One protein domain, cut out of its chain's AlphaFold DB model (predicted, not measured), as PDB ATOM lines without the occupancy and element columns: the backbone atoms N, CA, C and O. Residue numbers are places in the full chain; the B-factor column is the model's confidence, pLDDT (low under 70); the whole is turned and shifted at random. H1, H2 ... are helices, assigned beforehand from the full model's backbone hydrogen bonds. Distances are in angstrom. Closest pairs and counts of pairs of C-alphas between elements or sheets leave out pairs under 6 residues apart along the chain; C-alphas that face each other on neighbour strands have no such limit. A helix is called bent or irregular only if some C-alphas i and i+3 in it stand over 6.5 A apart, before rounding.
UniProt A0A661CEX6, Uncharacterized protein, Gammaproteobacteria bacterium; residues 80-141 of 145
ATOM      1  N   LEU A  80     101.816 159.424 154.878       95.88
ATOM      2  CA  LEU A  80     103.063 160.194 154.972       95.88
ATOM      3  C   LEU A  80     103.124 161.030 156.250       95.88
ATOM      4  O   LEU A  80     104.190 161.137 156.848       95.88
ATOM      5  N   VAL A  81     101.998 161.614 156.668       98.00
ATOM      6  CA  VAL A  81     101.920 162.382 157.920       98.00
ATOM      7  C   VAL A  81     102.191 161.482 159.118       98.00
ATOM      8  O   VAL A  81     102.967 161.840 159.998       98.00
ATOM      9  N   ARG A  82     101.585 160.291 159.142       97.88
ATOM     10  CA  ARG A  82     101.777 159.336 160.232       97.88
ATOM     11  C   ARG A  82     103.216 158.832 160.307       97.88
ATOM     12  O   ARG A  82     103.767 158.794 161.397       97.88
ATOM     13  N   GLU A  83     103.817 158.442 159.184       97.94
ATOM     14  CA  GLU A  83     105.193 157.929 159.201       97.94
ATOM     15  C   GLU A  83     106.211 159.027 159.547       97.94
ATOM     16  O   GLU A  83     107.117 158.774 160.333       97.94
ATOM     17  N   ARG A  84     106.024 160.267 159.067       97.69
ATOM     18  CA  ARG A  84     106.874 161.397 159.484       97.69
ATOM     19  C   ARG A  84     106.748 161.710 160.963       97.69
ATOM     20  O   ARG A  84     107.760 161.939 161.608       97.69
ATOM     21  N   ARG A  85     105.524 161.698 161.495       98.00
ATOM     22  CA  ARG A  85     105.290 161.908 162.923       98.00
ATOM     23  C   ARG A  85     106.059 160.897 163.764       98.00
ATOM     24  O   ARG A  85     106.773 161.322 164.653       98.00
ATOM     25  N   LYS A  86     105.955 159.600 163.451       97.69
ATOM     26  CA  LYS A  86     106.682 158.555 164.188       97.69
ATOM     27  C   LYS A  86     108.182 158.821 164.213       97.69
ATOM     28  O   LYS A  86     108.775 158.791 165.276       97.69
ATOM     29  N   VAL A  87     108.766 159.138 163.053       96.56
ATOM     30  CA  VAL A  87     110.195 159.464 162.955       96.56
ATOM     31  C   VAL A  87     110.553 160.648 163.855       96.56
ATOM     32  O   VAL A  87     111.520 160.569 164.601       96.56
ATOM     33  N   ILE A  88     109.769 161.728 163.823       96.62
ATOM     34  CA  ILE A  88     110.030 162.912 164.653       96.62
ATOM     35  C   ILE A  88     109.857 162.586 166.147       96.62
ATOM     36  O   ILE A  88     110.712 162.943 166.950       96.62
ATOM     37  N   GLU A  89     108.793 161.873 166.521       96.56
ATOM     38  CA  GLU A  89     108.520 161.448 167.904       96.56
ATOM     39  C   GLU A  89     109.594 160.499 168.460       96.56
ATOM     40  O   GLU A  89     109.862 160.534 169.656       96.56
ATOM     41  N   GLU A  90     110.220 159.672 167.618       95.50
ATOM     42  CA  GLU A  90     111.347 158.808 167.999       95.50
ATOM     43  C   GLU A  90     112.648 159.603 168.193       95.50
ATOM     44  O   GLU A  90     113.437 159.284 169.079       95.50
ATOM     45  N   MET A  91     112.878 160.637 167.380       95.94
ATOM     46  CA  MET A  91     114.114 161.423 167.412       95.94
ATOM     47  C   MET A  91     114.153 162.455 168.536       95.94
ATOM     48  O   MET A  91     115.198 162.619 169.159       95.94
ATOM     49  N   LEU A  92     113.049 163.171 168.775       95.75
ATOM     50  CA  LEU A  92     113.035 164.313 169.697       95.75
ATOM     51  C   LEU A  92     113.518 163.963 171.116       95.75
ATOM     52  O   LEU A  92     114.378 164.687 171.605       95.75
ATOM     53  N   PRO A  93     113.091 162.850 171.750       97.00
ATOM     54  CA  PRO A  93     113.594 162.486 173.075       97.00
ATOM     55  C   PRO A  93     115.105 162.234 173.096       97.00
ATOM     56  O   PRO A  93     115.772 162.603 174.051       97.00
ATOM     57  N   ILE A  94     115.655 161.642 172.029       97.44
ATOM     58  CA  ILE A  94     117.098 161.388 171.916       97.44
ATOM     59  C   ILE A  94     117.851 162.711 171.779       97.44
ATOM     60  O   ILE A  94     118.894 162.890 172.394       97.44
ATOM     61  N   ILE A  95     117.330 163.647 170.979       96.62
ATOM     62  CA  ILE A  95     117.923 164.982 170.848       96.62
ATOM     63  C   ILE A  95     117.907 165.691 172.204       96.62
ATOM     64  O   ILE A  95     118.953 166.182 172.617       96.62
ATOM     65  N   ASP A  96     116.761 165.692 172.891       96.81
ATOM     66  CA  ASP A  96     116.580 166.328 174.199       96.81
ATOM     67  C   ASP A  96     117.542 165.751 175.254       96.81
ATOM     68  O   ASP A  96     118.205 166.514 175.956       96.81
ATOM     69  N   ASP A  97     117.686 164.421 175.318       97.81
ATOM     70  CA  ASP A  97     118.601 163.728 176.239       97.81
ATOM     71  C   ASP A  97     120.085 164.037 175.958       97.81
ATOM     72  O   ASP A  97     120.924 163.929 176.855       97.81
ATOM     73  N   LEU A  98     120.424 164.415 174.721       97.62
ATOM     74  CA  LEU A  98     121.791 164.705 174.283       97.62
ATOM     75  C   LEU A  98     122.115 166.208 174.235       97.62
ATOM     76  O   LEU A  98     123.236 166.565 173.878       97.62
ATOM     77  N   LEU A  99     121.191 167.107 174.602       94.88
ATOM     78  CA  LEU A  99     121.425 168.562 174.538       94.88
ATOM     79  C   LEU A  99     122.618 169.026 175.390       94.88
ATOM     80  O   LEU A  99     123.308 169.972 175.008       94.88
ATOM     81  N   ASP A 100     122.878 168.347 176.509       96.62
ATOM     82  CA  ASP A 100     124.000 168.643 177.410       96.62
ATOM     83  C   ASP A 100     125.316 167.942 176.998       96.62
ATOM     84  O   ASP A 100     126.357 168.173 177.620       96.62
ATOM     85  N   ASP A 101     125.300 167.121 175.938       97.62
ATOM     86  CA  ASP A 101     126.469 166.438 175.369       97.62
ATOM     87  C   ASP A 101     126.598 166.729 173.857       97.62
ATOM     88  O   ASP A 101     126.145 165.951 173.006       97.62
ATOM     89  N   PRO A 102     127.240 167.855 173.486       95.50
ATOM     90  CA  PRO A 102     127.365 168.270 172.091       95.50
ATOM     91  C   PRO A 102     128.095 167.261 171.195       95.50
ATOM     92  O   PRO A 102     127.828 167.205 169.993       95.50
ATOM     93  N   GLU A 103     129.025 166.478 171.748       96.62
ATOM     94  CA  GLU A 103     129.767 165.469 170.987       96.62
ATOM     95  C   GLU A 103     128.860 164.280 170.663       96.62
ATOM     96  O   GLU A 103     128.753 163.885 169.497       96.62
ATOM     97  N   ALA A 104     128.133 163.767 171.658       97.38
ATOM     98  CA  ALA A 104     127.170 162.691 171.454       97.38
ATOM     99  C   ALA A 104     126.016 163.107 170.527       97.38
ATOM    100  O   ALA A 104     125.657 162.348 169.621       97.38
ATOM    101  N   LEU A 105     125.482 164.327 170.676       97.69
ATOM    102  CA  LEU A 105     124.449 164.861 169.783       97.69
ATOM    103  C   LEU A 105     124.947 164.952 168.336       97.69
ATOM    104  O   LEU A 105     124.232 164.584 167.400       97.69
ATOM    105  N   ARG A 106     126.193 165.399 168.135       96.00
ATOM    106  CA  ARG A 106     126.807 165.461 166.807       96.00
ATOM    107  C   ARG A 106     127.002 164.075 166.200       96.00
ATOM    108  O   ARG A 106     126.725 163.908 165.017       96.00
ATOM    109  N   HIS A 107     127.427 163.085 166.982       95.25
ATOM    110  CA  HIS A 107     127.516 161.699 166.516       95.25
ATOM    111  C   HIS A 107     126.155 161.121 166.127       95.25
ATOM    112  O   HIS A 107     126.055 160.426 165.114       95.25
ATOM    113  N   PHE A 108     125.106 161.427 166.892       96.31
ATOM    114  CA  PHE A 108     123.747 161.022 166.550       96.31
ATOM    115  C   PHE A 108     123.278 161.666 165.237       96.31
ATOM    116  O   PHE A 108     122.781 160.962 164.359       96.31
ATOM    117  N   ALA A 109     123.503 162.972 165.061       95.88
ATOM    118  CA  ALA A 109     123.170 163.677 163.826       95.88
ATOM    119  C   ALA A 109     123.912 163.105 162.606       95.88
ATOM    120  O   ALA A 109     123.306 162.912 161.555       95.88
ATOM    121  N   ASP A 110     125.201 162.793 162.747       94.25
ATOM    122  CA  ASP A 110     126.022 162.213 161.678       94.25
ATOM    123  C   ASP A 110     125.503 160.825 161.264       94.25
ATOM    124  O   ASP A 110     125.247 160.567 160.087       94.25
ATOM    125  N   ALA A 111     125.232 159.957 162.242       93.19
ATOM    126  CA  ALA A 111     124.687 158.623 161.997       93.19
ATOM    127  C   ALA A 111     123.275 158.646 161.377       93.19
ATOM    128  O   ALA A 111     122.931 157.760 160.591       93.19
ATOM    129  N   ASP A 112     122.445 159.634 161.728       94.69
ATOM    130  CA  ASP A 112     121.066 159.724 161.242       94.69
ATOM    131  C   ASP A 112     120.949 160.393 159.862       94.69
ATOM    132  O   ASP A 112     120.109 159.994 159.045       94.69
ATOM    133  N   LEU A 113     121.780 161.405 159.588       94.75
ATOM    134  CA  LEU A 113     121.678 162.238 158.388       94.75
ATOM    135  C   LEU A 113     122.580 161.787 157.239       94.75
ATOM    136  O   LEU A 113     122.263 162.115 156.091       94.75
ATOM    137  N   CYS A 114     123.661 161.059 157.512       94.00
ATOM    138  CA  CYS A 114     124.601 160.629 156.483       94.00
ATOM    139  C   CYS A 114     124.288 159.237 155.927       94.00
ATOM    140  O   CYS A 114     123.502 158.453 156.471       94.00
ATOM    141  N   VAL A 115     124.883 158.939 154.773       91.94
ATOM    142  CA  VAL A 115     124.666 157.681 154.059       91.94
ATOM    143  C   VAL A 115     125.147 156.499 154.901       91.94
ATOM    144  O   VAL A 115     126.338 156.303 155.119       91.94
ATOM    145  N   THR A 116     124.210 155.637 155.290       85.38
ATOM    146  CA  THR A 116     124.498 154.384 155.993       85.38
ATOM    147  C   THR A 116     124.150 153.211 155.085       85.38
ATOM    148  O   THR A 116     123.043 153.120 154.553       85.38
ATOM    149  N   ASN A 117     125.098 152.293 154.868       86.19
ATOM    150  CA  ASN A 117     124.931 151.149 153.957       86.19
ATOM    151  C   ASN A 117     124.457 151.551 152.541       86.19
ATOM    152  O   ASN A 117     123.631 150.871 151.925       86.19
ATOM    153  N   GLY A 118     124.966 152.678 152.030       87.94
ATOM    154  CA  GLY A 118     124.650 153.188 150.693       87.94
ATOM    155  C   GLY A 118     123.264 153.828 150.558       87.94
ATOM    156  O   GLY A 118     122.791 153.998 149.434       87.94
ATOM    157  N   LYS A 119     122.578 154.143 151.668       90.44
ATOM    158  CA  LYS A 119     121.262 154.797 151.657       90.44
ATOM    159  C   LYS A 119     121.147 155.876 152.730       90.44
ATOM    160  O   LYS A 119     121.720 155.756 153.807       90.44
ATOM    161  N   LEU A 120     120.346 156.898 152.440       92.75
ATOM    162  CA  LEU A 120     119.868 157.850 153.439       92.75
ATOM    163  C   LEU A 120     118.663 157.274 154.184       92.75
ATOM    164  O   LEU A 120     117.875 156.505 153.619       92.75
ATOM    165  N   ASN A 121     118.486 157.705 155.429       92.69
ATOM    166  CA  ASN A 121     117.288 157.386 156.190       92.69
ATOM    167  C   ASN A 121     116.033 158.011 155.558       92.69
ATOM    168  O   ASN A 121     116.066 159.057 154.899       92.69
ATOM    169  N   SER A 122     114.892 157.349 155.752       92.94
ATOM    170  CA  SER A 122     113.606 157.821 155.238       92.94
ATOM    171  C   SER A 122     113.242 159.182 155.834       92.94
ATOM    172  O   SER A 122     113.534 159.464 156.992       92.94
ATOM    173  N   PHE A 123     112.573 160.027 155.043       94.38
ATOM    174  CA  PHE A 123     112.186 161.382 155.455       94.38
ATOM    175  C   PHE A 123     113.372 162.271 155.870       94.38
ATOM    176  O   PHE A 123     113.231 163.111 156.754       94.38
ATOM    177  N   HIS A 124     114.515 162.117 155.195       94.00
ATOM    178  CA  HIS A 124     115.760 162.854 155.448       94.00
ATOM    179  C   HIS A 124     115.571 164.364 155.678       94.00
ATOM    180  O   HIS A 124     116.014 164.874 156.697       94.00
ATOM    181  N   SER A 125     114.816 165.070 154.829       93.44
ATOM    182  CA  SER A 125     114.564 166.511 155.015       93.44
ATOM    183  C   SER A 125     113.806 166.849 156.308       93.44
ATOM    184  O   SER A 125     114.017 167.916 156.876       93.44
ATOM    185  N   ALA A 126     112.936 165.952 156.788       95.44
ATOM    186  CA  ALA A 126     112.239 166.124 158.063       95.44
ATOM    187  C   ALA A 126     113.187 165.909 159.249       95.44
ATOM    188  O   ALA A 126     113.159 166.698 160.191       95.44
ATOM    189  N   ARG A 127     114.038 164.873 159.164       95.62
ATOM    190  CA  ARG A 127     115.088 164.550 160.146       95.62
ATOM    191  C   ARG A 127     116.078 165.702 160.282       95.62
ATOM    192  O   ARG A 127     116.321 166.182 161.382       95.62
ATOM    193  N   LEU A 128     116.554 166.213 159.146       94.81
ATOM    194  CA  LEU A 128     117.479 167.341 159.054       94.81
ATOM    195  C   LEU A 128     116.984 168.568 159.828       94.81
ATOM    196  O   LEU A 128     117.759 169.178 160.556       94.81
ATOM    197  N   GLN A 129     115.700 168.922 159.693       95.12
ATOM    198  CA  GLN A 129     115.141 170.086 160.387       95.12
ATOM    199  C   GLN A 129     115.081 169.917 161.907       95.12
ATOM    200  O   GLN A 129     115.171 170.925 162.604       95.12
ATOM    201  N   GLN A 130     114.985 168.688 162.430       95.12
ATOM    202  CA  GLN A 130     114.970 168.470 163.884       95.12
ATOM    203  C   GLN A 130     116.328 168.787 164.527       95.12
ATOM    204  O   GLN A 130     116.374 169.219 165.672       95.12
ATOM    205  N   PHE A 131     117.426 168.645 163.779       95.31
ATOM    206  CA  PHE A 131     118.773 169.001 164.241       95.31
ATOM    207  C   PHE A 131     119.124 170.488 164.065       95.31
ATOM    208  O   PHE A 131     120.214 170.907 164.449       95.31
ATOM    209  N   GLY A 132     118.248 171.301 163.463       93.06
ATOM    210  CA  GLY A 132     118.480 172.737 163.286       93.06
ATOM    211  C   GLY A 132     119.795 173.068 162.564       93.06
ATOM    212  O   GLY A 132     120.093 172.525 161.498       93.06
ATOM    213  N   GLU A 133     120.580 173.984 163.139       93.44
ATOM    214  CA  GLU A 133     121.867 174.424 162.575       93.44
ATOM    215  C   GLU A 133     122.890 173.285 162.505       93.44
ATOM    216  O   GLU A 133     123.564 173.142 161.484       93.44
ATOM    217  N   LEU A 134     122.926 172.411 163.518       94.94
ATOM    218  CA  LEU A 134     123.811 171.245 163.542       94.94
ATOM    219  C   LEU A 134     123.572 170.343 162.325       94.94
ATOM    220  O   LEU A 134     124.522 169.906 161.680       94.94
ATOM    221  N   GLY A 135     122.311 170.117 161.952       93.75
ATOM    222  CA  GLY A 135     121.981 169.337 160.758       93.75
ATOM    223  C   GLY A 135     122.593 169.930 159.483       93.75
ATOM    224  O   GLY A 135     123.156 169.207 158.661       93.75
ATOM    225  N   GLN A 136     122.555 171.257 159.336       92.06
ATOM    226  CA  GLN A 136     123.155 171.960 158.194       92.06
ATOM    227  C   GLN A 136     124.686 171.887 158.193       92.06
ATOM    228  O   GLN A 136     125.309 171.891 157.129       92.06
ATOM    229  N   GLU A 137     125.308 171.832 159.369       93.62
ATOM    230  CA  GLU A 137     126.751 171.631 159.512       93.62
ATOM    231  C   GLU A 137     127.177 170.211 159.131       93.62
ATOM    232  O   GLU A 137     128.204 170.047 158.467       93.62
ATOM    233  N   ILE A 138     126.389 169.193 159.495       92.88
ATOM    234  CA  ILE A 138     126.615 167.801 159.080       92.88
ATOM    235  C   ILE A 138     126.607 167.685 157.551       92.88
ATOM    236  O   ILE A 138     127.566 167.178 156.971       92.88
ATOM    237  N   LEU A 139     125.610 168.258 156.868       89.25
ATOM    238  CA  LEU A 139     125.501 168.145 155.405       89.25
ATOM    239  C   LEU A 139     126.642 168.792 154.611       89.25
ATOM    240  O   LEU A 139     126.852 168.452 153.447       89.25
ATOM    241  N   LYS A 140     127.370 169.741 155.206       88.88
ATOM    242  CA  LYS A 140     128.516 170.401 154.560       88.88
ATOM    243  C   LYS A 140     129.802 169.577 154.645       88.88
ATOM    244  O   LYS A 140     130.804 169.958 154.035       88.88
ATOM    245  N   GLN A 141     129.809 168.485 155.406       86.00
ATOM    246  CA  GLN A 141     130.976 167.623 155.551       86.00
ATOM    247  C   GLN A 141     131.143 166.730 154.322       86.00
ATOM    248  O   GLN A 141     130.175 166.250 153.739       86.00
TER     249      GLN A 141
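AT A GLANCE: This is residues 80 to 141 of the 145 residues of an uncharacterized protein of Gammaproteobacteria bacterium (UniProt A0A661CEX6). A long helix, H1, makes one side; the chain folds back as H2, and two short helices cover one side of this pair, H3 packing on H1 and the end of H2, H4 crossing H2. The 62 printed residues, all helix by class with H1 to H4 in order and no named strand, are compact: radius of gyration of the C-alphas 11.3 A, spans 31 by 26 by 19 A.

IN THESE COORDINATES: H1, residues 80 to 97, begins at C-alpha 80 (103.063, 160.194, 154.972) and measures 26.6 A; it is irregular, only just, with C-alphas 90 and 93 6.7 A apart. H2, residues 102 to 113, measures 16.0 A, H3, 124 to 130, 10.2 A, and H4, 132 to 139, 11.5 A, ending at C-alpha 139 (125.501, 168.145, 155.405).

HOW THE PARTS SIT: H3, the hub, touches H1 at residues 84 to 92 alone, closest C-alphas Ile 88 and Arg 127, 7.0 A, at a steep tilt of 43 degrees. H2 and H3 form a hairpin, touching through residues 112 to 113 of H2 alone, closest C-alphas Leu 113 and His 124, 6.6 A. H4 touches H2, closest C-alphas Asp 110 and Ile 138, 6.2 A, at a steep tilt of 62 degrees. H3 and H4 touch only at the corner, only just, with 3 pairs of C-alphas within 8 A, the closest Leu 128 and Gly 135, 5.2 A. H1 and H2 are close but not clearly touching, closest C-alphas Ile 95 and Leu 105, 6.6 A; H1 and H4 are apart. Every O i to N i+4 pair is within hydrogen-bond range in H2, against 12 of 14 in H1, 2 of 3 in H3 and 3 of 4 in H4.

THE WHOLE: The C-alphas farthest apart, Leu 80 and Asp 100, are 31.8 A apart. The printed part has no cut, no link is long, and no printed residue is under 70 in pLDDT.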